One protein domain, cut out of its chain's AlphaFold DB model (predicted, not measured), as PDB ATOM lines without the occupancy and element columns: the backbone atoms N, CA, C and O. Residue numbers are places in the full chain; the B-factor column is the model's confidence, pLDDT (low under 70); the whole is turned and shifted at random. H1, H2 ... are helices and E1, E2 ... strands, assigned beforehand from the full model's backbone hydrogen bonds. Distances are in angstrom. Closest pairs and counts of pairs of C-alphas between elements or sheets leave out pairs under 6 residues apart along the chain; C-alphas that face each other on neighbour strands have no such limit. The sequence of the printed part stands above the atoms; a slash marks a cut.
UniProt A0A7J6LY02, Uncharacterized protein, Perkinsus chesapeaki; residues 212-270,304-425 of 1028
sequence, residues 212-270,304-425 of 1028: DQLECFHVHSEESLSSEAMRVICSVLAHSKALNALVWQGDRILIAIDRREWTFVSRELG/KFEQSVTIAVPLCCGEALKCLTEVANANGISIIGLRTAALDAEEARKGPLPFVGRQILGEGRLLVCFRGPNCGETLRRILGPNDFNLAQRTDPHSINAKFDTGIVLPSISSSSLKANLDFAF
ATOM      1  N   ASP A 212      98.819  66.895 193.536       30.64
ATOM      2  CA  ASP A 212      97.569  67.388 192.940       30.64
ATOM      3  C   ASP A 212      97.358  68.914 193.038       30.64
ATOM      4  O   ASP A 212      96.307  69.405 192.630       30.64
ATOM      5  N   GLN A 213      98.313  69.672 193.596       28.84
ATOM      6  CA  GLN A 213      98.133  71.092 193.961       28.84
ATOM      7  C   GLN A 213      99.209  72.033 193.389       28.84
ATOM      8  O   GLN A 213      99.310  73.184 193.816       28.84
ATOM      9  N   LEU A 214      99.998  71.553 192.420       28.38
ATOM     10  CA  LEU A 214     101.046  72.318 191.737       28.38
ATOM     11  C   LEU A 214     100.560  72.859 190.385       28.38
ATOM     12  O   LEU A 214     100.354  72.099 189.441       28.38
ATOM     13  N   GLU A 215     100.451  74.184 190.270       33.22
ATOM     14  CA  GLU A 215     100.231  74.857 188.984       33.22
ATOM     15  C   GLU A 215     101.582  75.237 188.355       33.22
ATOM     16  O   GLU A 215     102.384  75.961 188.955       33.22
ATOM     17  N   CYS A 216     101.838  74.750 187.136       33.16
ATOM     18  CA  CYS A 216     103.070  75.004 186.386       33.16
ATOM     19  C   CYS A 216     102.804  75.926 185.192       33.16
ATOM     20  O   CYS A 216     102.037  75.581 184.294       33.16
ATOM     21  N   PHE A 217     103.490  77.069 185.145       36.97
ATOM     22  CA  PHE A 217     103.345  78.054 184.073       36.97
ATOM     23  C   PHE A 217     104.587  78.058 183.176       36.97
ATOM     24  O   PHE A 217     105.686  78.407 183.611       36.97
ATOM     25  N   HIS A 218     104.398  77.691 181.908       39.28
ATOM     26  CA  HIS A 218     105.388  77.879 180.850       39.28
ATOM     27  C   HIS A 218     105.126  79.207 180.138       39.28
ATOM     28  O   HIS A 218     104.055  79.404 179.566       39.28
ATOM     29  N   VAL A 219     106.121  80.094 180.138       43.47
ATOM     30  CA  VAL A 219     106.139  81.299 179.300       43.47
ATOM     31  C   VAL A 219     107.053  81.014 178.114       43.47
ATOM     32  O   VAL A 219     108.250  80.801 178.299       43.47
ATOM     33  N   HIS A 220     106.487  80.982 176.907       42.81
ATOM     34  CA  HIS A 220     107.252  80.826 175.670       42.81
ATOM     35  C   HIS A 220     107.388  82.167 174.948       42.81
ATOM     36  O   HIS A 220     106.437  82.952 174.900       42.81
ATOM     37  N   SER A 221     108.567  82.397 174.379       44.75
ATOM     38  CA  SER A 221     108.893  83.538 173.531       44.75
ATOM     39  C   SER A 221     109.931  83.094 172.508       44.75
ATOM     40  O   SER A 221     110.875  82.387 172.861       44.75
ATOM     41  N   GLU A 222     109.747  83.507 171.259       39.78
ATOM     42  CA  GLU A 222     110.699  83.263 170.167       39.78
ATOM     43  C   GLU A 222     111.782  84.357 170.090       39.78
ATOM     44  O   GLU A 222     112.864  84.126 169.558       39.78
ATOM     45  N   GLU A 223     111.530  85.514 170.711       47.22
ATOM     46  CA  GLU A 223     112.496  86.596 170.927       47.22
ATOM     47  C   GLU A 223     112.942  86.672 172.397       47.22
ATOM     48  O   GLU A 223     112.270  86.158 173.300       47.22
ATOM     49  N   SER A 224     114.033  87.396 172.670       45.91
ATOM     50  CA  SER A 224     114.458  87.710 174.038       45.91
ATOM     51  C   SER A 224     113.404  88.570 174.750       45.91
ATOM     52  O   SER A 224     113.270  89.759 174.451       45.91
ATOM     53  N   LEU A 225     112.677  87.976 175.705       51.78
ATOM     54  CA  LEU A 225     111.632  88.636 176.497       51.78
ATOM     55  C   LEU A 225     112.104  89.991 177.039       51.78
ATOM     56  O   LEU A 225     113.008  90.063 177.872       51.78
ATOM     57  N   SER A 226     111.464  91.075 176.593       58.34
ATOM     58  CA  SER A 226     111.809  92.413 177.067       58.34
ATOM     59  C   SER A 226     111.582  92.532 178.578       58.34
ATOM     60  O   SER A 226     110.695  91.891 179.155       58.34
ATOM     61  N   SER A 227     112.366  93.387 179.240       55.12
ATOM     62  CA  SER A 227     112.205  93.650 180.676       55.12
ATOM     63  C   SER A 227     110.790  94.124 181.023       55.12
ATOM     64  O   SER A 227     110.291  93.809 182.103       55.12
ATOM     65  N   GLU A 228     110.121  94.811 180.096       56.91
ATOM     66  CA  GLU A 228     108.740  95.262 180.252       56.91
ATOM     67  C   GLU A 228     107.729  94.118 180.090       56.91
ATOM     68  O   GLU A 228     106.843  93.977 180.929       56.91
ATOM     69  N   ALA A 229     107.911  93.218 179.115       57.75
ATOM     70  CA  ALA A 229     107.097  92.004 179.018       57.75
ATOM     71  C   ALA A 229     107.226  91.138 180.284       57.75
ATOM     72  O   ALA A 229     106.220  90.694 180.839       57.75
ATOM     73  N   MET A 230     108.444  90.978 180.815       60.91
ATOM     74  CA  MET A 230     108.673  90.286 182.087       60.91
ATOM     75  C   MET A 230     108.003  90.983 183.281       60.91
ATOM     76  O   MET A 230     107.394  90.310 184.114       60.91
ATOM     77  N   ARG A 231     108.058  92.321 183.364       59.91
ATOM     78  CA  ARG A 231     107.350  93.102 184.398       59.91
ATOM     79  C   ARG A 231     105.842  92.896 184.339       59.91
ATOM     80  O   ARG A 231     105.225  92.695 185.386       59.91
ATOM     81  N   VAL A 232     105.257  92.916 183.140       59.50
ATOM     82  CA  VAL A 232     103.826  92.668 182.919       59.50
ATOM     83  C   VAL A 232     103.466  91.257 183.368       59.50
ATOM     84  O   VAL A 232     102.596  91.104 184.220       59.50
ATOM     85  N   ILE A 233     104.180  90.235 182.896       61.53
ATOM     86  CA  ILE A 233     103.917  88.831 183.241       61.53
ATOM     87  C   ILE A 233     104.017  88.599 184.761       61.53
ATOM     88  O   ILE A 233     103.099  88.035 185.354       61.53
ATOM     89  N   CYS A 234     105.055  89.109 185.437       60.22
ATOM     90  CA  CYS A 234     105.176  88.999 186.898       60.22
ATOM     91  C   CYS A 234     104.113  89.803 187.678       60.22
ATOM     92  O   CYS A 234     103.753  89.420 188.794       60.22
ATOM     93  N   SER A 235     103.593  90.895 187.107       57.28
ATOM     94  CA  SER A 235     102.499  91.686 187.695       57.28
ATOM     95  C   SER A 235     101.134  91.015 187.527       57.28
ATOM     96  O   SER A 235     100.302  91.091 188.429       57.28
ATOM     97  N   VAL A 236     100.921  90.339 186.396       56.09
ATOM     98  CA  VAL A 236      99.706  89.584 186.046       56.09
ATOM     99  C   VAL A 236      99.614  88.281 186.839       56.09
ATOM    100  O   VAL A 236      98.550  87.954 187.354       56.09
ATOM    101  N   LEU A 237     100.749  87.608 187.063       58.28
ATOM    102  CA  LEU A 237     100.892  86.508 188.028       58.28
ATOM    103  C   LEU A 237     100.991  87.002 189.496       58.28
ATOM    104  O   LEU A 237     101.351  86.246 190.398       58.28
ATOM    105  N   ALA A 238     100.655  88.276 189.736       52.06
ATOM    106  CA  ALA A 238     100.357  88.887 191.032       52.06
ATOM    107  C   ALA A 238     101.440  88.789 192.132       52.06
ATOM    108  O   ALA A 238     101.096  88.739 193.316       52.06
ATOM    109  N   HIS A 239     102.743  88.817 191.802       42.41
ATOM    110  CA  HIS A 239     103.793  88.668 192.825       42.41
ATOM    111  C   HIS A 239     104.973  89.658 192.728       42.41
ATOM    112  O   HIS A 239     105.929  89.491 191.971       42.41
ATOM    113  N   SER A 240     104.963  90.668 193.608       39.31
ATOM    114  CA  SER A 240     105.977  91.737 193.682       39.31
ATOM    115  C   SER A 240     107.387  91.273 194.078       39.31
ATOM    116  O   SER A 240     108.364  91.944 193.753       39.31
ATOM    117  N   LYS A 241     107.537  90.116 194.738       36.47
ATOM    118  CA  LYS A 241     108.867  89.574 195.077       36.47
ATOM    119  C   LYS A 241     109.619  89.052 193.844       36.47
ATOM    120  O   LYS A 241     110.844  89.080 193.848       36.47
ATOM    121  N   ALA A 242     108.912  88.619 192.793       37.72
ATOM    122  CA  ALA A 242     109.530  88.175 191.539       37.72
ATOM    123  C   ALA A 242     110.133  89.357 190.757       37.72
ATOM    124  O   ALA A 242     111.272  89.281 190.302       37.72
ATOM    125  N   LEU A 243     109.412  90.486 190.705       36.69
ATOM    126  CA  LEU A 243     109.893  91.765 190.161       36.69
ATOM    127  C   LEU A 243     111.237  92.197 190.775       36.69
ATOM    128  O   LEU A 243     112.144  92.595 190.049       36.69
ATOM    129  N   ASN A 244     111.394  92.048 192.093       34.72
ATOM    130  CA  ASN A 244     112.618  92.425 192.809       34.72
ATOM    131  C   ASN A 244     113.813  91.471 192.585       34.72
ATOM    132  O   ASN A 244     114.921  91.789 193.016       34.72
ATOM    133  N   ALA A 245     113.618  90.316 191.939       33.81
ATOM    134  CA  ALA A 245     114.670  89.328 191.676       33.81
ATOM    135  C   ALA A 245     115.246  89.399 190.242       33.81
ATOM    136  O   ALA A 245     116.204  88.692 189.924       33.81
ATOM    137  N   LEU A 246     114.674  90.231 189.364       35.66
ATOM    138  CA  LEU A 246     114.976  90.249 187.930       35.66
ATOM    139  C   LEU A 246     116.205  91.104 187.567       35.66
ATOM    140  O   LEU A 246     116.090  92.204 187.031       35.66
ATOM    141  N   VAL A 247     117.399  90.536 187.757       33.06
ATOM    142  CA  VAL A 247     118.587  90.887 186.954       33.06
ATOM    143  C   VAL A 247     118.666  89.888 185.797       33.06
ATOM    144  O   VAL A 247     119.125  88.757 185.966       33.06
ATOM    145  N   TRP A 248     118.120  90.270 184.640       37.72
ATOM    146  CA  TRP A 248     117.726  89.329 183.585       37.72
ATOM    147  C   TRP A 248     118.738  89.219 182.432       37.72
ATOM    148  O   TRP A 248     119.175  90.230 181.889       37.72
ATOM    149  N   GLN A 249     119.077  87.980 182.053       34.53
ATOM    150  CA  GLN A 249     119.863  87.611 180.864       34.53
ATOM    151  C   GLN A 249     119.536  86.155 180.461       34.53
ATOM    152  O   GLN A 249     120.129  85.225 181.015       34.53
ATOM    153  N   GLY A 250     118.621  85.927 179.518       37.12
ATOM    154  CA  GLY A 250     118.423  84.612 178.885       37.12
ATOM    155  C   GLY A 250     117.005  84.040 178.971       37.12
ATOM    156  O   GLY A 250     116.199  84.410 179.822       37.12
ATOM    157  N   ASP A 251     116.721  83.110 178.066       37.25
ATOM    158  CA  ASP A 251     115.493  83.182 177.258       37.25
ATOM    159  C   ASP A 251     114.329  82.313 177.759       37.25
ATOM    160  O   ASP A 251     113.262  82.285 177.151       37.25
ATOM    161  N   ARG A 252     114.519  81.577 178.863       40.06
ATOM    162  CA  ARG A 252     113.542  80.608 179.387       40.06
ATOM    163  C   ARG A 252     113.431  80.655 180.906       40.06
ATOM    164  O   ARG A 252     114.439  80.628 181.615       40.06
ATOM    165  N   ILE A 253     112.191  80.641 181.398       42.09
ATOM    166  CA  ILE A 253     111.858  80.585 182.825       42.09
ATOM    167  C   ILE A 253     110.773  79.525 183.046       42.09
ATOM    168  O   ILE A 253     109.735  79.557 182.387       42.09
ATOM    169  N   LEU A 254     111.003  78.613 183.993       37.41
ATOM    170  CA  LEU A 254     109.993  77.668 184.486       37.41
ATOM    171  C   LEU A 254     109.490  78.126 185.858       37.41
ATOM    172  O   LEU A 254     110.305  78.455 186.724       37.41
ATOM    173  N   ILE A 255     108.169  78.128 186.049       40.09
ATOM    174  CA  ILE A 255     107.479  78.616 187.251       40.09
ATOM    175  C   ILE A 255     106.566  77.517 187.800       40.09
ATOM    176  O   ILE A 255     105.751  76.977 187.054       40.09
ATOM    177  N   ALA A 256     106.665  77.241 189.104       32.94
ATOM    178  CA  ALA A 256     105.741  76.373 189.838       32.94
ATOM    179  C   ALA A 256     105.179  77.094 191.076       32.94
ATOM    180  O   ALA A 256     105.923  77.762 191.805       32.94
ATOM    181  N   ILE A 257     103.870  76.954 191.305       34.72
ATOM    182  CA  ILE A 257     103.122  77.625 192.377       34.72
ATOM    183  C   ILE A 257     102.410  76.580 193.247       34.72
ATOM    184  O   ILE A 257     101.750  75.683 192.726       34.72
ATOM    185  N   ASP A 258     102.517  76.730 194.571       33.00
ATOM    186  CA  ASP A 258     101.790  75.951 195.585       33.00
ATOM    187  C   ASP A 258     100.966  76.922 196.442       33.00
ATOM    188  O   ASP A 258     101.515  77.830 197.065       33.00
ATOM    189  N   ARG A 259      99.633  76.773 196.458       28.44
ATOM    190  CA  ARG A 259      98.713  77.495 197.371       28.44
ATOM    191  C   ARG A 259      98.912  79.024 197.454       28.44
ATOM    192  O   ARG A 259      98.577  79.640 198.465       28.44
ATOM    193  N   ARG A 260      99.352  79.643 196.348       33.09
ATOM    194  CA  ARG A 260      99.689  81.078 196.176       33.09
ATOM    195  C   ARG A 260     101.025  81.542 196.780       33.09
ATOM    196  O   ARG A 260     101.304  82.740 196.743       33.09
ATOM    197  N   GLU A 261     101.883  80.637 197.242       27.14
ATOM    198  CA  GLU A 261     103.303  80.918 197.482       27.14
ATOM    199  C   GLU A 261     104.187  80.254 196.407       27.14
ATOM    200  O   GLU A 261     103.834  79.251 195.787       27.14
ATOM    201  N   TRP A 262     105.331  80.879 196.115       38.38
ATOM    202  CA  TRP A 262     106.187  80.510 194.984       38.38
ATOM    203  C   TRP A 262     107.357  79.656 195.470       38.38
ATOM    204  O   TRP A 262     108.231  80.150 196.185       38.38
ATOM    205  N   THR A 263     107.378  78.384 195.076       37.34
ATOM    206  CA  THR A 263     108.324  77.382 195.589       37.34
ATOM    207  C   THR A 263     109.516  77.115 194.672       37.34
ATOM    208  O   THR A 263     110.567  76.708 195.170       37.34
ATOM    209  N   PHE A 264     109.409  77.360 193.359       35.28
ATOM    210  CA  PHE A 264     110.515  77.118 192.426       35.28
ATOM    211  C   PHE A 264     110.512  78.050 191.204       35.28
ATOM    212  O   PHE A 264     109.469  78.321 190.611       35.28
ATOM    213  N   VAL A 265     111.712  78.494 190.812       37.12
ATOM    214  CA  VAL A 265     111.987  79.197 189.550       37.12
ATOM    215  C   VAL A 265     113.265  78.612 188.953       37.12
ATOM    216  O   VAL A 265     114.309  78.634 189.607       37.12
ATOM    217  N   SER A 266     113.199  78.104 187.720       36.59
ATOM    218  CA  SER A 266     114.372  77.593 186.991       36.59
ATOM    219  C   SER A 266     114.700  78.453 185.774       36.59
ATOM    220  O   SER A 266     113.802  78.997 185.133       36.59
ATOM    221  N   ARG A 267     115.994  78.539 185.449       35.41
ATOM    222  CA  ARG A 267     116.564  79.262 184.304       35.41
ATOM    223  C   ARG A 267     117.338  78.270 183.447       35.41
ATOM    224  O   ARG A 267     118.389  77.792 183.876       35.41
ATOM    225  N   GLU A 268     116.852  77.997 182.241       35.72
ATOM    226  CA  GLU A 268     117.692  77.370 181.219       35.72
ATOM    227  C   GLU A 268     118.568  78.443 180.561       35.72
ATOM    228  O   GLU A 268     118.126  79.563 180.311       35.72
ATOM    229  N   LEU A 269     119.823  78.097 180.280       31.48
ATOM    230  CA  LEU A 269     120.700  78.861 179.396       31.48
ATOM    231  C   LEU A 269     121.092  77.947 178.240       31.48
ATOM    232  O   LEU A 269     121.526  76.813 178.466       31.48
ATOM    233  N   GLY A 270     120.925  78.435 177.012       31.73
ATOM    234  CA  GLY A 270     121.192  77.659 175.808       31.73
ATOM    235  C   GLY A 270     122.640  77.168 175.712       31.73
ATOM    236  O   GLY A 270     123.583  77.849 176.110       31.73
ATOM    237  N   LYS A 304      78.208  72.595 182.465       38.00
ATOM    238  CA  LYS A 304      78.288  74.027 182.125       38.00
ATOM    239  C   LYS A 304      79.537  74.316 181.299       38.00
ATOM    240  O   LYS A 304      80.600  74.516 181.871       38.00
ATOM    241  N   PHE A 305      79.357  74.321 179.977       52.47
ATOM    242  CA  PHE A 305      80.345  74.593 178.925       52.47
ATOM    243  C   PHE A 305      81.557  75.422 179.387       52.47
ATOM    244  O   PHE A 305      81.508  76.655 179.438       52.47
ATOM    245  N   GLU A 306      82.659  74.729 179.681       58.75
ATOM    246  CA  GLU A 306      83.966  75.365 179.784       58.75
ATOM    247  C   GLU A 306      84.376  75.836 178.392       58.75
ATOM    248  O   GLU A 306      84.518  75.044 177.461       58.75
ATOM    249  N   GLN A 307      84.539  77.146 178.247       76.25
ATOM    250  CA  GLN A 307      85.052  77.762 177.034       76.25
ATOM    251  C   GLN A 307      86.477  78.232 177.302       76.25
ATOM    252  O   GLN A 307      86.741  78.831 178.348       76.25
ATOM    253  N   SER A 308      87.370  77.991 176.344       85.44
ATOM    254  CA  SER A 308      88.700  78.599 176.306       85.44
ATOM    255  C   SER A 308      88.685  79.771 175.330       85.44
ATOM    256  O   SER A 308      88.146  79.654 174.229       85.44
ATOM    257  N   VAL A 309      89.248  80.911 175.730       88.75
ATOM    258  CA  VAL A 309      89.225  82.153 174.946       88.75
ATOM    259  C   VAL A 309      90.593  82.811 174.994       88.75
ATOM    260  O   VAL A 309      91.076  83.162 176.068       88.75
ATOM    261  N   THR A 310      91.205  83.000 173.825       89.56
ATOM    262  CA  THR A 310      92.464  83.743 173.691       89.56
ATOM    263  C   THR A 310      92.207  85.184 173.250       89.56
ATOM    264  O   THR A 310      91.397  85.422 172.354       89.56
ATOM    265  N   ILE A 311      92.929  86.128 173.857       90.88
ATOM    266  CA  ILE A 311      93.012  87.537 173.448       90.88
ATOM    267  C   ILE A 311      94.472  87.957 173.262       90.88
ATOM    268  O   ILE A 311      95.349  87.441 173.954       90.88
ATOM    269  N   ALA A 312      94.731  88.920 172.373       89.12
ATOM    270  CA  ALA A 312      96.023  89.600 172.285       89.12
ATOM    271  C   ALA A 312      95.961  90.969 172.976       89.12
ATOM    272  O   ALA A 312      95.276  91.882 172.508       89.12
ATOM    273  N   VAL A 313      96.700  91.126 174.074       88.00
ATOM    274  CA  VAL A 313      96.752  92.369 174.855       88.00
ATOM    275  C   VAL A 313      98.068  93.106 174.571       88.00
ATOM    276  O   VAL A 313      99.128  92.482 174.665       88.00
ATOM    277  N   PRO A 314      98.050  94.408 174.224       85.19
ATOM    278  CA  PRO A 314      99.278  95.185 174.048       85.19
ATOM    279  C   PRO A 314     100.131  95.187 175.320       85.19
ATOM    280  O   PRO A 314      99.603  95.315 176.425       85.19
ATOM    281  N   LEU A 315     101.457  95.080 175.181       78.69
ATOM    282  CA  LEU A 315     102.364  94.996 176.335       78.69
ATOM    283  C   LEU A 315     102.345  96.258 177.219       78.69
ATOM    284  O   LEU A 315     102.586  96.168 178.418       78.69
ATOM    285  N   CYS A 316     101.987  97.421 176.671       79.31
ATOM    286  CA  CYS A 316     101.788  98.651 177.444       79.31
ATOM    287  C   CYS A 316     100.563  98.604 178.384       79.31
ATOM    288  O   CYS A 316     100.514  99.349 179.359       79.31
ATOM    289  N   CYS A 317      99.595  97.707 178.161       83.56
ATOM    290  CA  CYS A 317      98.351  97.608 178.935       83.56
ATOM    291  C   CYS A 317      98.495  96.771 180.226       83.56
ATOM    292  O   CYS A 317      97.551  96.094 180.643       83.56
ATOM    293  N   GLY A 318      99.665  96.791 180.874       82.19
ATOM    294  CA  GLY A 318      99.993  95.917 182.010       82.19
ATOM    295  C   GLY A 318      99.033  96.023 183.205       82.19
ATOM    296  O   GLY A 318      98.620  95.002 183.757       82.19
ATOM    297  N   GLU A 319      98.618  97.238 183.577       85.31
ATOM    298  CA  GLU A 319      97.644  97.444 184.661       85.31
ATOM    299  C   GLU A 319      96.238  96.961 184.287       85.31
ATOM    300  O   GLU A 319      95.554  96.343 185.109       85.31
ATOM    301  N   ALA A 320      95.828  97.177 183.032       87.06
ATOM    302  CA  ALA A 320      94.549  96.710 182.510       87.06
ATOM    303  C   ALA A 320      94.480  95.178 182.509       87.06
ATOM    304  O   ALA A 320      93.481  94.612 182.949       87.06
ATOM    305  N   LEU A 321      95.560  94.494 182.107       87.31
ATOM    306  CA  LEU A 321      95.632  93.031 182.137       87.31
ATOM    307  C   LEU A 321      95.682  92.474 183.566       87.31
ATOM    308  O   LEU A 321      95.032  91.466 183.850       87.31
ATOM    309  N   LYS A 322      96.395  93.128 184.489       87.50
ATOM    310  CA  LYS A 322      96.361  92.750 185.909       87.50
ATOM    311  C   LYS A 322      94.934  92.851 186.461       87.50
ATOM    312  O   LYS A 322      94.439  91.892 187.047       87.50
ATOM    313  N   CYS A 323      94.248  93.967 186.212       90.38
ATOM    314  CA  CYS A 323      92.873  94.176 186.663       90.38
ATOM    315  C   CYS A 323      91.890  93.193 185.996       90.38
ATOM    316  O   CYS A 323      91.043  92.618 186.677       90.38
ATOM    317  N   LEU A 324      92.053  92.913 184.697       92.12
ATOM    318  CA  LEU A 324      91.316  91.871 183.976       92.12
ATOM    319  C   LEU A 324      91.512  90.492 184.620       92.12
ATOM    320  O   LEU A 324      90.541  89.767 184.804       92.12
ATOM    321  N   THR A 325      92.741  90.144 185.002       88.44
ATOM    322  CA  THR A 325      93.077  88.859 185.638       88.44
ATOM    323  C   THR A 325      92.464  88.739 187.033       88.44
ATOM    324  O   THR A 325      91.883  87.709 187.366       88.44
ATOM    325  N   GLU A 326      92.531  89.797 187.844       89.88
ATOM    326  CA  GLU A 326      91.886  89.854 189.163       89.88
ATOM    327  C   GLU A 326      90.359  89.676 189.055       89.88
ATOM    328  O   GLU A 326      89.777  88.870 189.786       89.88
ATOM    329  N   VAL A 327      89.709  90.360 188.105       91.62
ATOM    330  CA  VAL A 327      88.252  90.278 187.902       91.62
ATOM    331  C   VAL A 327      87.831  88.957 187.240       91.62
ATOM    332  O   VAL A 327      86.801  88.397 187.619       91.62
ATOM    333  N   ALA A 328      88.613  88.407 186.307       90.50
ATOM    334  CA  ALA A 328      88.357  87.100 185.696       90.50
ATOM    335  C   ALA A 328      88.417  85.974 186.742       90.50
ATOM    336  O   ALA A 328      87.454  85.218 186.882       90.50
ATOM    337  N   ASN A 329      89.476  85.942 187.560       87.69
ATOM    338  CA  ASN A 329      89.611  84.985 188.661       87.69
ATOM    339  C   ASN A 329      88.444  85.106 189.662       87.69
ATOM    340  O   ASN A 329      87.892  84.094 190.094       87.69
ATOM    341  N   ALA A 330      88.007  86.331 189.985       88.62
ATOM    342  CA  ALA A 330      86.846  86.567 190.851       88.62
ATOM    343  C   ALA A 330      85.508  86.071 190.258       88.62
ATOM    344  O   ALA A 330      84.564  85.826 191.007       88.62
ATOM    345  N   ASN A 331      85.428  85.885 188.935       89.62
ATOM    346  CA  ASN A 331      84.281  85.304 188.229       89.62
ATOM    347  C   ASN A 331      84.454  83.799 187.916       89.62
ATOM    348  O   ASN A 331      83.640  83.231 187.189       89.62
ATOM    349  N   GLY A 332      85.484  83.137 188.461       87.56
ATOM    350  CA  GLY A 332      85.736  81.710 188.229       87.56
ATOM    351  C   GLY A 332      86.331  81.394 186.854       87.56
ATOM    352  O   GLY A 332      86.054  80.331 186.299       87.56
ATOM    353  N   ILE A 333      87.113  82.321 186.293       91.44
ATOM    354  CA  ILE A 333      87.845  82.153 185.034       91.44
ATOM    355  C   ILE A 333      89.346  82.212 185.321       91.44
ATOM    356  O   ILE A 333      89.852  83.256 185.728       91.44
ATOM    357  N   SER A 334      90.050  81.113 185.056       84.75
ATOM    358  CA  SER A 334      91.501  80.991 185.240       84.75
ATOM    359  C   SER A 334      92.263  81.322 183.954       84.75
ATOM    360  O   SER A 334      91.732  81.171 182.851       84.75
ATOM    361  N   ILE A 335      93.535  81.713 184.073       86.69
ATOM    362  CA  ILE A 335      94.471  81.764 182.938       86.69
ATOM    363  C   ILE A 335      95.085  80.373 182.734       86.69
ATOM    364  O   ILE A 335      95.521  79.739 183.690       86.69
ATOM    365  N   ILE A 336      95.127  79.921 181.481       84.56
ATOM    366  CA  ILE A 336      95.622  78.597 181.055       84.56
ATOM    367  C   ILE A 336      96.775  78.669 180.043       84.56
ATOM    368  O   ILE A 336      97.345  77.640 179.693       84.56
ATOM    369  N   GLY A 337      97.134  79.862 179.562       83.81
ATOM    370  CA  GLY A 337      98.259  80.044 178.645       83.81
ATOM    371  C   GLY A 337      98.698  81.501 178.525       83.81
ATOM    372  O   GLY A 337      97.859  82.402 178.492       83.81
ATOM    373  N   LEU A 338     100.015  81.714 178.446       86.00
ATOM    374  CA  LEU A 338     100.671  83.006 178.224       86.00
ATOM    375  C   LEU A 338     101.798  82.834 177.190       86.00
ATOM    376  O   LEU A 338     102.703  82.028 177.399       86.00
ATOM    377  N   ARG A 339     101.762  83.594 176.090       85.19
ATOM    378  CA  ARG A 339     102.820  83.630 175.059       85.19
ATOM    379  C   ARG A 339     102.994  85.058 174.560       85.19
ATOM    380  O   ARG A 339     102.007  85.710 174.232       85.19
ATOM    381  N   THR A 340     104.222  85.556 174.479       83.19
ATOM    382  CA  THR A 340     104.506  86.799 173.746       83.19
ATOM    383  C   THR A 340     104.589  86.497 172.257       83.19
ATOM    384  O   THR A 340     105.283  85.564 171.861       83.19
ATOM    385  N   ALA A 341     103.878  87.267 171.437       81.81
ATOM    386  CA  ALA A 341     103.894  87.121 169.988       81.81
ATOM    387  C   ALA A 341     103.831  88.491 169.300       81.81
ATOM    388  O   ALA A 341     102.961  89.313 169.601       81.81
ATOM    389  N   ALA A 342     104.742  88.700 168.358       83.44
ATOM    390  CA  ALA A 342     104.628  89.658 167.267       83.44
ATOM    391  C   ALA A 342     104.477  88.849 165.972       83.44
ATOM    392  O   ALA A 342     104.930  87.704 165.915       83.44
ATOM    393  N   LEU A 343     103.843  89.411 164.945       80.06
ATOM    394  CA  LEU A 343     103.768  88.777 163.632       80.06
ATOM    395  C   LEU A 343     104.066  89.790 162.529       80.06
ATOM    396  O   LEU A 343     103.419  90.840 162.435       80.06
ATOM    397  N   ASP A 344     105.053  89.456 161.700       80.69
ATOM    398  CA  ASP A 344     105.518  90.325 160.626       80.69
ATOM    399  C   ASP A 344     104.455  90.522 159.545       80.69
ATOM    400  O   ASP A 344     103.690  89.620 159.187       80.69
ATOM    401  N   ALA A 345     104.462  91.711 158.941       76.12
ATOM    402  CA  ALA A 345     103.547  92.059 157.857       76.12
ATOM    403  C   ALA A 345     103.696  91.155 156.613       76.12
ATOM    404  O   ALA A 345     102.747  91.034 155.840       76.12
ATOM    405  N   GLU A 346     104.849  90.501 156.426       76.31
ATOM    406  CA  GLU A 346     105.069  89.513 155.360       76.31
ATOM    407  C   GLU A 346     104.544  88.114 155.726       76.31
ATOM    408  O   GLU A 346     104.020  87.407 154.867       76.31
ATOM    409  N   GLU A 347     104.598  87.715 157.002       72.44
ATOM    410  CA  GLU A 347     103.945  86.486 157.483       72.44
ATOM    411  C   GLU A 347     102.423  86.590 157.333       72.44
ATOM    412  O   GLU A 347     101.763  85.650 156.889       72.44
ATOM    413  N   ALA A 348     101.872  87.776 157.600       72.56
ATOM    414  CA  ALA A 348     100.451  88.076 157.466       72.56
ATOM    415  C   ALA A 348      99.892  87.906 156.044       72.56
ATOM    416  O   ALA A 348      98.693  87.688 155.878       72.56
ATOM    417  N   ARG A 349     100.747  87.993 155.016       73.50
ATOM    418  CA  ARG A 349     100.366  87.809 153.607       73.50
ATOM    419  C   ARG A 349     100.277  86.339 153.194       73.50
ATOM    420  O   ARG A 349      99.709  86.050 152.146       73.50
ATOM    421  N   LYS A 350     100.798  85.405 154.002       77.06
ATOM    422  CA  LYS A 350     100.856  83.966 153.676       77.06
ATOM    423  C   LYS A 350      99.497  83.256 153.754       77.06
ATOM    424  O   LYS A 350      99.389  82.123 153.294       77.06
ATOM    425  N   GLY A 351      98.460  83.880 154.321       73.25
ATOM    426  CA  GLY A 351      97.115  83.303 154.363       73.25
ATOM    427  C   GLY A 351      96.109  84.079 155.221       73.25
ATOM    428  O   GLY A 351      96.458  85.071 155.863       73.25
ATOM    429  N   PRO A 352      94.837  83.640 155.260       78.00
ATOM    430  CA  PRO A 352      93.783  84.298 156.029       78.00
ATOM    431  C   PRO A 352      93.978  84.099 157.540       78.00
ATOM    432  O   PRO A 352      93.505  83.124 158.123       78.00
ATOM    433  N   LEU A 353      94.636  85.058 158.195       81.25
ATOM    434  CA  LEU A 353      94.868  85.014 159.639       81.25
ATOM    435  C   LEU A 353      93.560  84.921 160.455       81.25
ATOM    436  O   LEU A 353      92.588  85.633 160.141       81.25
ATOM    437  N   PRO A 354      93.536  84.130 161.548       81.44
ATOM    438  CA  PRO A 354      92.466  84.171 162.537       81.44
ATOM    439  C   PRO A 354      92.493  85.502 163.303       81.44
ATOM    440  O   PRO A 354      93.431  86.292 163.198       81.44
ATOM    441  N   PHE A 355      91.441  85.772 164.075       84.31
ATOM    442  CA  PHE A 355      91.224  87.063 164.734       84.31
ATOM    443  C   PHE A 355      92.413  87.516 165.604       84.31
ATOM    444  O   PHE A 355      92.881  88.640 165.444       84.31
ATOM    445  N   VAL A 356      92.951  86.635 166.453       80.06
ATOM    446  CA  VAL A 356      94.131  86.901 167.295       80.06
ATOM    447  C   VAL A 356      95.376  87.161 166.440       80.06
ATOM    448  O   VAL A 356      96.127  88.087 166.730       80.06
ATOM    449  N   GLY A 357      95.549  86.431 165.332       79.12
ATOM    450  CA  GLY A 357      96.631  86.669 164.371       79.12
ATOM    451  C   GLY A 357      96.598  88.073 163.766       79.12
ATOM    452  O   GLY A 357      97.639  88.701 163.615       79.12
ATOM    453  N   ARG A 358      95.403  88.615 163.498       82.56
ATOM    454  CA  ARG A 358      95.234  90.001 163.018       82.56
ATOM    455  C   ARG A 358      95.511  91.052 164.094       82.56
ATOM    456  O   ARG A 358      95.809  92.188 163.750       82.56
ATOM    457  N   GLN A 359      95.392  90.700 165.377       81.44
ATOM    458  CA  GLN A 359      95.684  91.619 166.478       81.44
ATOM    459  C   GLN A 359      97.188  91.778 166.736       81.44
ATOM    460  O   GLN A 359      97.585  92.839 167.201       81.44
ATOM    461  N   ILE A 360      98.012  90.762 166.460       80.25
ATOM    462  CA  ILE A 360      99.467  90.771 166.733       80.25
ATOM    463  C   ILE A 360     100.328  91.292 165.570       80.25
ATOM    464  O   ILE A 360     101.539  91.084 165.546       80.25
ATOM    465  N   LEU A 361      99.711  91.952 164.589       81.38
ATOM    466  CA  LEU A 361     100.405  92.494 163.423       81.38
ATOM    467  C   LEU A 361     101.234  93.728 163.786       81.38
ATOM    468  O   LEU A 361     100.692  94.709 164.290       81.38
ATOM    469  N   GLY A 362     102.532  93.689 163.480       73.06
ATOM    470  CA  GLY A 362     103.447  94.836 163.571       73.06
ATOM    471  C   GLY A 362     103.848  95.292 164.982       73.06
ATOM    472  O   GLY A 362     104.808  96.045 165.113       73.06
ATOM    473  N   GLU A 363     103.173  94.827 166.036       77.75
ATOM    474  CA  GLU A 363     103.505  95.120 167.435       77.75
ATOM    475  C   GLU A 363     103.485  93.848 168.288       77.75
ATOM    476  O   GLU A 363     102.539  93.059 168.226       77.75
ATOM    477  N   GLY A 364     104.486  93.686 169.157       79.06
ATOM    478  CA  GLY A 364     104.527  92.593 170.128       79.06
ATOM    479  C   GLY A 364     103.415  92.699 171.174       79.06
ATOM    480  O   GLY A 364     103.308  93.691 171.902       79.06
ATOM    481  N   ARG A 365     102.596  91.650 171.282       88.12
ATOM    482  CA  ARG A 365     101.497  91.542 172.253       88.12
ATOM    483  C   ARG A 365     101.646  90.305 173.126       88.12
ATOM    484  O   ARG A 365     102.293  89.326 172.760       88.12
ATOM    485  N   LEU A 366     101.006  90.344 174.289       86.75
ATOM    486  CA  LEU A 366     100.858  89.183 175.154       86.75
ATOM    487  C   LEU A 366      99.556  88.461 174.791       86.75
ATOM    488  O   LEU A 366      98.461  88.996 174.980       86.75
ATOM    489  N   LEU A 367      99.686  87.250 174.258       89.44
ATOM    490  CA  LEU A 367      98.579  86.324 174.067       89.44
ATOM    491  C   LEU A 367      98.231  85.702 175.416       89.44
ATOM    492  O   LEU A 367      99.072  85.056 176.045       89.44
ATOM    493  N   VAL A 368      96.989  85.899 175.849       90.94
ATOM    494  CA  VAL A 368      96.464  85.381 177.114       90.94
ATOM    495  C   VAL A 368      95.284  84.480 176.804       90.94
ATOM    496  O   VAL A 368      94.290  84.943 176.240       90.94
ATOM    497  N   CYS A 369      95.383  83.203 177.172       92.50
ATOM    498  CA  CYS A 369      94.256  82.283 177.106       92.50
ATOM    499  C   CYS A 369      93.619  82.114 178.484       92.50
ATOM    500  O   CYS A 369      94.276  81.727 179.451       92.50
ATOM    501  N   PHE A 370      92.316  82.360 178.541       92.94
ATOM    502  CA  PHE A 370      91.457  82.175 179.704       92.94
ATOM    503  C   PHE A 370      90.586  80.925 179.539       92.94
ATOM    504  O   PHE A 370      90.270  80.545 178.411       92.94
ATOM    505  N   ARG A 371      90.164  80.310 180.649       89.88
ATOM    506  CA  ARG A 371      89.240  79.166 180.686       89.88
ATOM    507  C   ARG A 371      88.236  79.303 181.817       89.88
ATOM    508  O   ARG A 371      88.601  79.657 182.933       89.88
ATOM    509  N   GLY A 372      86.981  78.974 181.538       90.12
ATOM    510  CA  GLY A 372      85.936  78.898 182.556       90.12
ATOM    511  C   GLY A 372      84.532  78.722 181.975       90.12
ATOM    512  O   GLY A 372      84.354  78.747 180.750       90.12
ATOM    513  N   PRO A 373      83.513  78.551 182.833       84.06
ATOM    514  CA  PRO A 373      82.124  78.448 182.401       84.06
ATOM    515  C   PRO A 373      81.680  79.753 181.725       84.06
ATOM    516  O   PRO A 373      81.782  80.831 182.311       84.06
ATOM    517  N   ASN A 374      81.180  79.660 180.489       86.88
ATOM    518  CA  ASN A 374      80.775  80.813 179.664       86.88
ATOM    519  C   ASN A 374      81.879  81.885 179.486       86.88
ATOM    520  O   ASN A 374      81.571  83.074 179.373       86.88
ATOM    521  N   CYS A 375      83.157  81.482 179.485       89.56
ATOM    522  CA  CYS A 375      84.314  82.383 179.535       89.56
ATOM    523  C   CYS A 375      84.222  83.580 178.571       89.56
ATOM    524  O   CYS A 375      84.445  84.713 178.992       89.56
ATOM    525  N   GLY A 376      83.824  83.365 177.311       88.94
ATOM    526  CA  GLY A 376      83.758  84.441 176.315       88.94
ATOM    527  C   GLY A 376      82.711  85.509 176.624       88.94
ATOM    528  O   GLY A 376      82.973  86.697 176.452       88.94
ATOM    529  N   GLU A 377      81.542  85.106 177.117       89.00
ATOM    530  CA  GLU A 377      80.453  86.026 177.457       89.00
ATOM    531  C   GLU A 377      80.750  86.788 178.756       89.00
ATOM    532  O   GLU A 377      80.513  87.991 178.855       89.00
ATOM    533  N   THR A 378      81.345  86.117 179.741       92.81
ATOM    534  CA  THR A 378      81.784  86.757 180.986       92.81
ATOM    535  C   THR A 378      82.928  87.745 180.733       92.81
ATOM    536  O   THR A 378      82.868  88.872 181.216       92.81
ATOM    537  N   LEU A 379      83.930  87.392 179.914       93.44
ATOM    538  CA  LEU A 379      85.004  88.317 179.529       93.44
ATOM    539  C   LEU A 379      84.476  89.531 178.751       93.44
ATOM    540  O   LEU A 379      84.950  90.638 178.993       93.44
ATOM    541  N   ARG A 380      83.462  89.372 177.884       93.12
ATOM    542  CA  ARG A 380      82.814  90.510 177.196       93.12
ATOM    543  C   ARG A 380      82.210  91.511 178.176       93.12
ATOM    544  O   ARG A 380      82.310  92.710 177.949       93.12
ATOM    545  N   ARG A 381      81.631  91.036 179.280       94.00
ATOM    546  CA  ARG A 381      81.073  91.893 180.340       94.00
ATOM    547  C   ARG A 381      82.156  92.553 181.193       94.00
ATOM    548  O   ARG A 381      81.951  93.663 181.655       94.00
ATOM    549  N   ILE A 382      83.308  91.906 181.375       95.25
ATOM    550  CA  ILE A 382      84.451  92.485 182.101       95.25
ATOM    551  C   ILE A 382      85.157  93.558 181.252       95.25
ATOM    552  O   ILE A 382      85.515  94.617 181.766       95.25
ATOM    553  N   LEU A 383      85.347  93.317 179.950       95.31
ATOM    554  CA  LEU A 383      85.953  94.298 179.042       95.31
ATOM    555  C   LEU A 383      85.004  95.438 178.669       95.31
ATOM    556  O   LEU A 383      85.459  96.574 178.551       95.31
ATOM    557  N   GLY A 384      83.708  95.159 178.524       95.12
ATOM    558  CA  GLY A 384      82.727  96.091 177.968       95.12
ATOM    559  C   GLY A 384      82.857  96.229 176.443       95.12
ATOM    560  O   GLY A 384      83.430  95.358 175.782       95.12
ATOM    561  N   PRO A 385      82.310  97.306 175.849       93.62
ATOM    562  CA  PRO A 385      82.471  97.602 174.428       93.62
ATOM    563  C   PRO A 385      83.937  97.687 173.975       93.62
ATOM    564  O   PRO A 385      84.819  98.099 174.723       93.62
ATOM    565  N   ASN A 386      84.180  97.334 172.712       90.25
ATOM    566  CA  ASN A 386      85.517  97.342 172.102       90.25
ATOM    567  C   ASN A 386      86.058  98.762 171.830       90.25
ATOM    568  O   ASN A 386      87.268  98.957 171.770       90.25
ATOM    569  N   ASP A 387      85.164  99.737 171.636       90.81
ATOM    570  CA  ASP A 387      85.492 101.165 171.591       90.81
ATOM    571  C   ASP A 387      85.432 101.726 173.015       90.81
ATOM    572  O   ASP A 387      84.372 101.704 173.647       90.81
ATOM    573  N   PHE A 388      86.557 102.249 173.507       92.06
ATOM    574  CA  PHE A 388      86.659 102.834 174.842       92.06
ATOM    575  C   PHE A 388      85.725 104.042 175.027       92.06
ATOM    576  O   PHE A 388      85.169 104.214 176.107       92.06
ATOM    577  N   ASN A 389      85.447 104.825 173.976       94.81
ATOM    578  CA  ASN A 389      84.527 105.970 174.043       94.81
ATOM    579  C   ASN A 389      83.076 105.520 174.242       94.81
ATOM    580  O   ASN A 389      82.301 106.180 174.937       94.81
ATOM    581  N   LEU A 390      82.695 104.400 173.624       95.38
ATOM    582  CA  LEU A 390      81.406 103.760 173.848       95.38
ATOM    583  C   LEU A 390      81.360 103.113 175.237       95.38
ATOM    584  O   LEU A 390      80.380 103.304 175.953       95.38
ATOM    585  N   ALA A 391      82.434 102.433 175.651       95.44
ATOM    586  CA  ALA A 391      82.552 101.822 176.972       95.44
ATOM    587  C   ALA A 391      82.399 102.860 178.098       95.44
ATOM    588  O   ALA A 391      81.492 102.726 178.915       95.44
ATOM    589  N   GLN A 392      83.152 103.966 178.064       96.00
ATOM    590  CA  GLN A 392      83.019 105.104 178.990       96.00
ATOM    591  C   GLN A 392      81.586 105.672 179.081       96.00
ATOM    592  O   GLN A 392      81.241 106.305 180.078       96.00
ATOM    593  N   ARG A 393      80.743 105.480 178.054       96.31
ATOM    594  CA  ARG A 393      79.351 105.965 178.017       96.31
ATOM    595  C   ARG A 393      78.323 104.931 178.475       96.31
ATOM    596  O   ARG A 393      77.298 105.331 179.022       96.31
ATOM    597  N   THR A 394      78.547 103.640 178.226       96.50
ATOM    598  CA  THR A 394      77.574 102.571 178.531       96.50
ATOM    599  C   THR A 394      77.910 101.772 179.784       96.50
ATOM    600  O   THR A 394      76.996 101.323 180.469       96.50
ATOM    601  N   ASP A 395      79.196 101.585 180.078       96.38
ATOM    602  CA  ASP A 395      79.710 100.885 181.258       96.38
ATOM    603  C   ASP A 395      81.056 101.499 181.706       96.38
ATOM    604  O   ASP A 395      82.124 100.985 181.365       96.38
ATOM    605  N   PRO A 396      81.031 102.594 182.494       95.62
ATOM    606  CA  PRO A 396      82.235 103.273 182.989       95.62
ATOM    607  C   PRO A 396      83.108 102.440 183.947       95.62
ATOM    608  O   PRO A 396      84.082 102.959 184.495       95.62
ATOM    609  N   HIS A 397      82.738 101.189 184.236       94.88
ATOM    610  CA  HIS A 397      83.463 100.299 185.142       94.88
ATOM    611  C   HIS A 397      84.138  99.126 184.422       94.88
ATOM    612  O   HIS A 397      84.908  98.395 185.052       94.88
ATOM    613  N   SER A 398      83.908  98.977 183.115       96.75
ATOM    614  CA  SER A 398      84.564  97.975 182.282       96.75
ATOM    615  C   SER A 398      86.068  98.252 182.123       96.75
ATOM    616  O   SER A 398      86.525  99.391 182.254       96.75
ATOM    617  N   ILE A 399      86.866  97.225 181.808       94.69
ATOM    618  CA  ILE A 399      88.320  97.388 181.606       94.69
ATOM    619  C   ILE A 399      88.615  98.376 180.463       94.69
ATOM    620  O   ILE A 399      89.438  99.273 180.648       94.69
ATOM    621  N   ASN A 400      87.901  98.284 179.334       95.06
ATOM    622  CA  ASN A 400      88.099  99.195 178.201       95.06
ATOM    623  C   ASN A 400      87.698 100.645 178.527       95.06
ATOM    624  O   ASN A 400      88.344 101.566 178.041       95.06
ATOM    625  N   ALA A 401      86.688 100.862 179.378       95.62
ATOM    626  CA  ALA A 401      86.307 102.198 179.845       95.62
ATOM    627  C   ALA A 401      87.281 102.792 180.875       95.62
ATOM    628  O   ALA A 401      87.448 104.006 180.941       95.62
ATOM    629  N   LYS A 402      87.873 101.943 181.723       94.88
ATOM    630  CA  LYS A 402      88.690 102.347 182.877       94.88
ATOM    631  C   LYS A 402      90.152 102.638 182.525       94.88
ATOM    632  O   LYS A 402      90.792 103.423 183.218       94.88
ATOM    633  N   PHE A 403      90.683 101.967 181.506       93.00
ATOM    634  CA  PHE A 403      92.090 102.053 181.099       93.00
ATOM    635  C   PHE A 403      92.269 102.580 179.662       93.00
ATOM    636  O   PHE A 403      93.361 102.472 179.108       93.00
ATOM    637  N   ASP A 404      91.197 103.094 179.048       92.94
ATOM    638  CA  ASP A 404      91.130 103.565 177.655       92.94
ATOM    639  C   ASP A 404      91.643 102.546 176.614       92.94
ATOM    640  O   ASP A 404      92.126 102.891 175.533       92.94
ATOM    641  N   THR A 405      91.538 101.251 176.931       84.62
ATOM    642  CA  THR A 405      92.071 100.174 176.094       84.62
ATOM    643  C   THR A 405      91.064  99.693 175.057       84.62
ATOM    644  O   THR A 405      89.927  99.378 175.384       84.62
ATOM    645  N   GLY A 406      91.510  99.494 173.818       84.12
ATOM    646  CA  GLY A 406      90.756  98.757 172.797       84.12
ATOM    647  C   GLY A 406      90.999  97.244 172.853       84.12
ATOM    648  O   GLY A 406      91.428  96.672 171.851       84.12
ATOM    649  N   ILE A 407      90.795  96.577 174.001       85.75
ATOM    650  CA  ILE A 407      90.916  95.108 174.058       85.75
ATOM    651  C   ILE A 407      89.662  94.504 173.419       85.75
ATOM    652  O   ILE A 407      88.560  94.604 173.959       85.75
ATOM    653  N   VAL A 408      89.838  93.875 172.256       85.06
ATOM    654  CA  VAL A 408      88.752  93.279 171.464       85.06
ATOM    655  C   VAL A 408      88.757  91.760 171.647       85.06
ATOM    656  O   VAL A 408      89.783  91.114 171.425       85.06
ATOM    657  N   LEU A 409      87.616  91.176 172.021       82.75
ATOM    658  CA  LEU A 409      87.430  89.718 172.103       82.75
ATOM    659  C   LEU A 409      87.043  89.113 170.739       82.75
ATOM    660  O   LEU A 409      86.332  89.765 169.968       82.75
ATOM    661  N   PRO A 410      87.426  87.852 170.452       78.50
ATOM    662  CA  PRO A 410      86.990  87.147 169.249       78.50
ATOM    663  C   PRO A 410      85.470  86.888 169.223       78.50
ATOM    664  O   PRO A 410      84.729  87.079 170.200       78.50
ATOM    665  N   SER A 411      84.990  86.384 168.081       72.44
ATOM    666  CA  SER A 411      83.661  85.769 168.020       72.44
ATOM    667  C   SER A 411      83.608  84.528 168.919       72.44
ATOM    668  O   SER A 411      84.578  83.771 168.985       72.44
ATOM    669  N   ILE A 412      82.466  84.319 169.580       77.31
ATOM    670  CA  ILE A 412      82.207  83.196 170.500       77.31
ATOM    671  C   ILE A 412      81.911  81.881 169.750       77.31
ATOM    672  O   ILE A 412      81.813  80.833 170.384       77.31
ATOM    673  N   SER A 413      81.818  81.888 168.412       71.12
ATOM    674  CA  SER A 413      81.651  80.643 167.651       71.12
ATOM    675  C   SER A 413      82.779  79.647 167.955       71.12
ATOM    676  O   SER A 413      83.951  80.018 168.047       71.12
ATOM    677  N   SER A 414      82.417  78.371 168.099       59.06
ATOM    678  CA  SER A 414      83.323  77.253 168.409       59.06
ATOM    679  C   SER A 414      84.550  77.227 167.491       59.06
ATOM    680  O   SER A 414      85.685  77.137 167.960       59.06
ATOM    681  N   SER A 415      84.318  77.397 166.188       66.75
ATOM    682  CA  SER A 415      85.337  77.504 165.142       66.75
ATOM    683  C   SER A 415      86.281  78.696 165.330       66.75
ATOM    684  O   SER A 415      87.492  78.535 165.201       66.75
ATOM    685  N   SER A 416      85.760  79.873 165.695       74.19
ATOM    686  CA  SER A 416      86.564  81.063 166.008       74.19
ATOM    687  C   SER A 416      87.422  80.830 167.248       74.19
ATOM    688  O   SER A 416      88.633  81.038 167.205       74.19
ATOM    689  N   LEU A 417      86.828  80.374 168.354       78.81
ATOM    690  CA  LEU A 417      87.561  80.156 169.603       78.81
ATOM    691  C   LEU A 417      88.674  79.116 169.428       78.81
ATOM    692  O   LEU A 417      89.807  79.385 169.827       78.81
ATOM    693  N   LYS A 418      88.392  77.994 168.751       79.19
ATOM    694  CA  LYS A 418      89.407  76.979 168.442       79.19
ATOM    695  C   LYS A 418      90.494  77.506 167.501       79.19
ATOM    696  O   LYS A 418      91.665  77.379 167.830       79.19
ATOM    697  N   ALA A 419      90.150  78.148 166.383       77.81
ATOM    698  CA  ALA A 419      91.155  78.652 165.439       77.81
ATOM    699  C   ALA A 419      92.075  79.725 166.055       77.81
ATOM    700  O   ALA A 419      93.249  79.803 165.708       77.81
ATOM    701  N   ASN A 420      91.567  80.536 166.990       81.94
ATOM    702  CA  ASN A 420      92.397  81.473 167.751       81.94
ATOM    703  C   ASN A 420      93.299  80.763 168.772       81.94
ATOM    704  O   ASN A 420      94.434  81.193 168.968       81.94
ATOM    705  N   LEU A 421      92.814  79.689 169.403       83.00
ATOM    706  CA  LEU A 421      93.570  78.886 170.364       83.00
ATOM    707  C   LEU A 421      94.708  78.111 169.683       83.00
ATOM    708  O   LEU A 421      95.861  78.256 170.077       83.00
ATOM    709  N   ASP A 422      94.388  77.360 168.627       81.81
ATOM    710  CA  ASP A 422      95.332  76.543 167.854       81.81
ATOM    711  C   ASP A 422      96.409  77.407 167.168       81.81
ATOM    712  O   ASP A 422      97.529  76.953 166.956       81.81
ATOM    713  N   PHE A 423      96.100  78.664 166.836       83.44
ATOM    714  CA  PHE A 423      97.063  79.622 166.284       83.44
ATOM    715  C   PHE A 423      97.967  80.243 167.361       83.44
ATOM    716  O   PHE A 423      99.172  80.405 167.163       83.44
ATOM    717  N   ALA A 424      97.397  80.601 168.515       81.62
ATOM    718  CA  ALA A 424      98.139  81.211 169.613       81.62
ATOM    719  C   ALA A 424      99.035  80.210 170.359       81.62
ATOM    720  O   ALA A 424     100.135  80.569 170.783       81.62
ATOM    721  N   PHE A 425      98.590  78.961 170.488       81.75
ATOM    722  CA  PHE A 425      99.254  77.889 171.231       81.75
ATOM    723  C   PHE A 425      99.268  76.592 170.393       81.75
ATOM    724  O   PHE A 425      98.623  75.608 170.769       81.75
TER     725      PHE A 425
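This is residues 212 to 270 and 304 to 425 of the 1028 residues of an uncharacterized protein of Perkinsus chesapeaki (UniProt A0A7J6LY02). One strongly twisted sheet of six strands runs through the domain; helices H1, H3 and H6 cover one face of it and H9 the other, mainly round its half E5, E6, E4. The other half, E3, E2, E1, joins on through a short pairing at the end of E1, while H7 and H8 sit together beyond H6, and the short helix H4 lies far from the centre. The printed part has 181 residues, with nine named helices and six named strands in the order E1 H1 H2 E2 E3 E4 H3 E5 H4 H5 E6 H6 H7 H8 H9. The sheet, in the order E3 E2 E1 E5 E6 E4, is mixed, and the class is mixed, helices and strands. The whole is compact and rounded, with a radius of gyration of the C-alphas of 16.4 A and spans of 44 by 40 by 31 A.

Begin with E1, residues 214 to 220, an inner strand. H1, residues 227 to 236, is on the sheet at a height of 9.8 A and touches H2, residues 240 to 243, closest at the C-alphas of Cys 234 and Leu 243, 6.4 A apart. Next come E2, residues 252 to 258, and E3, residues 261 to 268, a hairpin in which N 261 and O 258 are 2.8 A apart. E2 is antiparallel to E1, with N 217 and O 255 at 3.0 A. Past the cut, look at E4, residues 306 to 314, an edge strand, then H3, residues 318 to 330, and E5, residues 334 to 341. E5 is parallel to E1, with N 340 and O 220 at 3.4 A. H3 touches H1 at a shallow tilt of 22 degrees, the same way, closest at the C-alphas of Val 236 and Lys 322, 4.6 A apart. H4, residues 347 to 350, is close to but not clearly touching H5, residues 355 to 359: the C-alphas of Ala 348 and Arg 358 are 7.9 A apart. E6, residues 365 to 373, is antiparallel to E5, with N 367 and O 339 at 2.8 A, and to E4, with N 309 and O 370 at 2.9 A. E4, H3 and E5 make a split strand-helix-strand unit, two strands running the same way with E6 between them, its crossover right-handed. H6, residues 375 to 383, stands up from the sheet at 44 degrees and touches residues 324 to 328 of H3 alone, closest at the C-alphas of Ala 328 and Leu 379, 7.1 A apart. H7, residues 388 to 394, touches H8, residues 399 to 402, closest at the C-alphas of Gln 392 and Ala 401, 4.5 A apart. H9, residues 414 to 424, runs slantwise to the strands, at 48 degrees to E4 on the local plane, and touches H5, closest at the C-alphas of Val 356 and Asn 420, 5.7 A apart. These are three layers, helices on both faces of a sheet: H1, H3 and H6 on one face, H9 on the opposite face. Every O i to N i+4 pair is within hydrogen-bond range in H1, H3, H5, H6 and H9, and 2 of 3 are in H7; H2, H4 and H8 are too short for such a pair.

Find C-alpha 214 at (101.046, 72.318, 191.737); from there E1 runs 19.2 A. E2 covers 20.5 A, E3 22.0 A, E4 25.7 A, E5 20.6 A and E6 25.5 A. H3 starts at C-alpha 318, (99.993, 95.917, 182.010), and runs 18.4 A; H1 covers 14.2 A. H9 runs 15.4 A to C-alpha 424 at (98.139, 81.211, 169.613).

The C-alphas of Gly 270 and Arg 393 are the two farthest apart, at 50.6 A. Residues 271 to 303 are not printed, and C-alphas 270 and 304 are 43.5 A apart across this cut. The link from H8 to H9, 11 residues, is long. Mean pLDDT of the printed part is 70.6; residues 212 to 270, 304 to 306 and 414 to 415 are under 70.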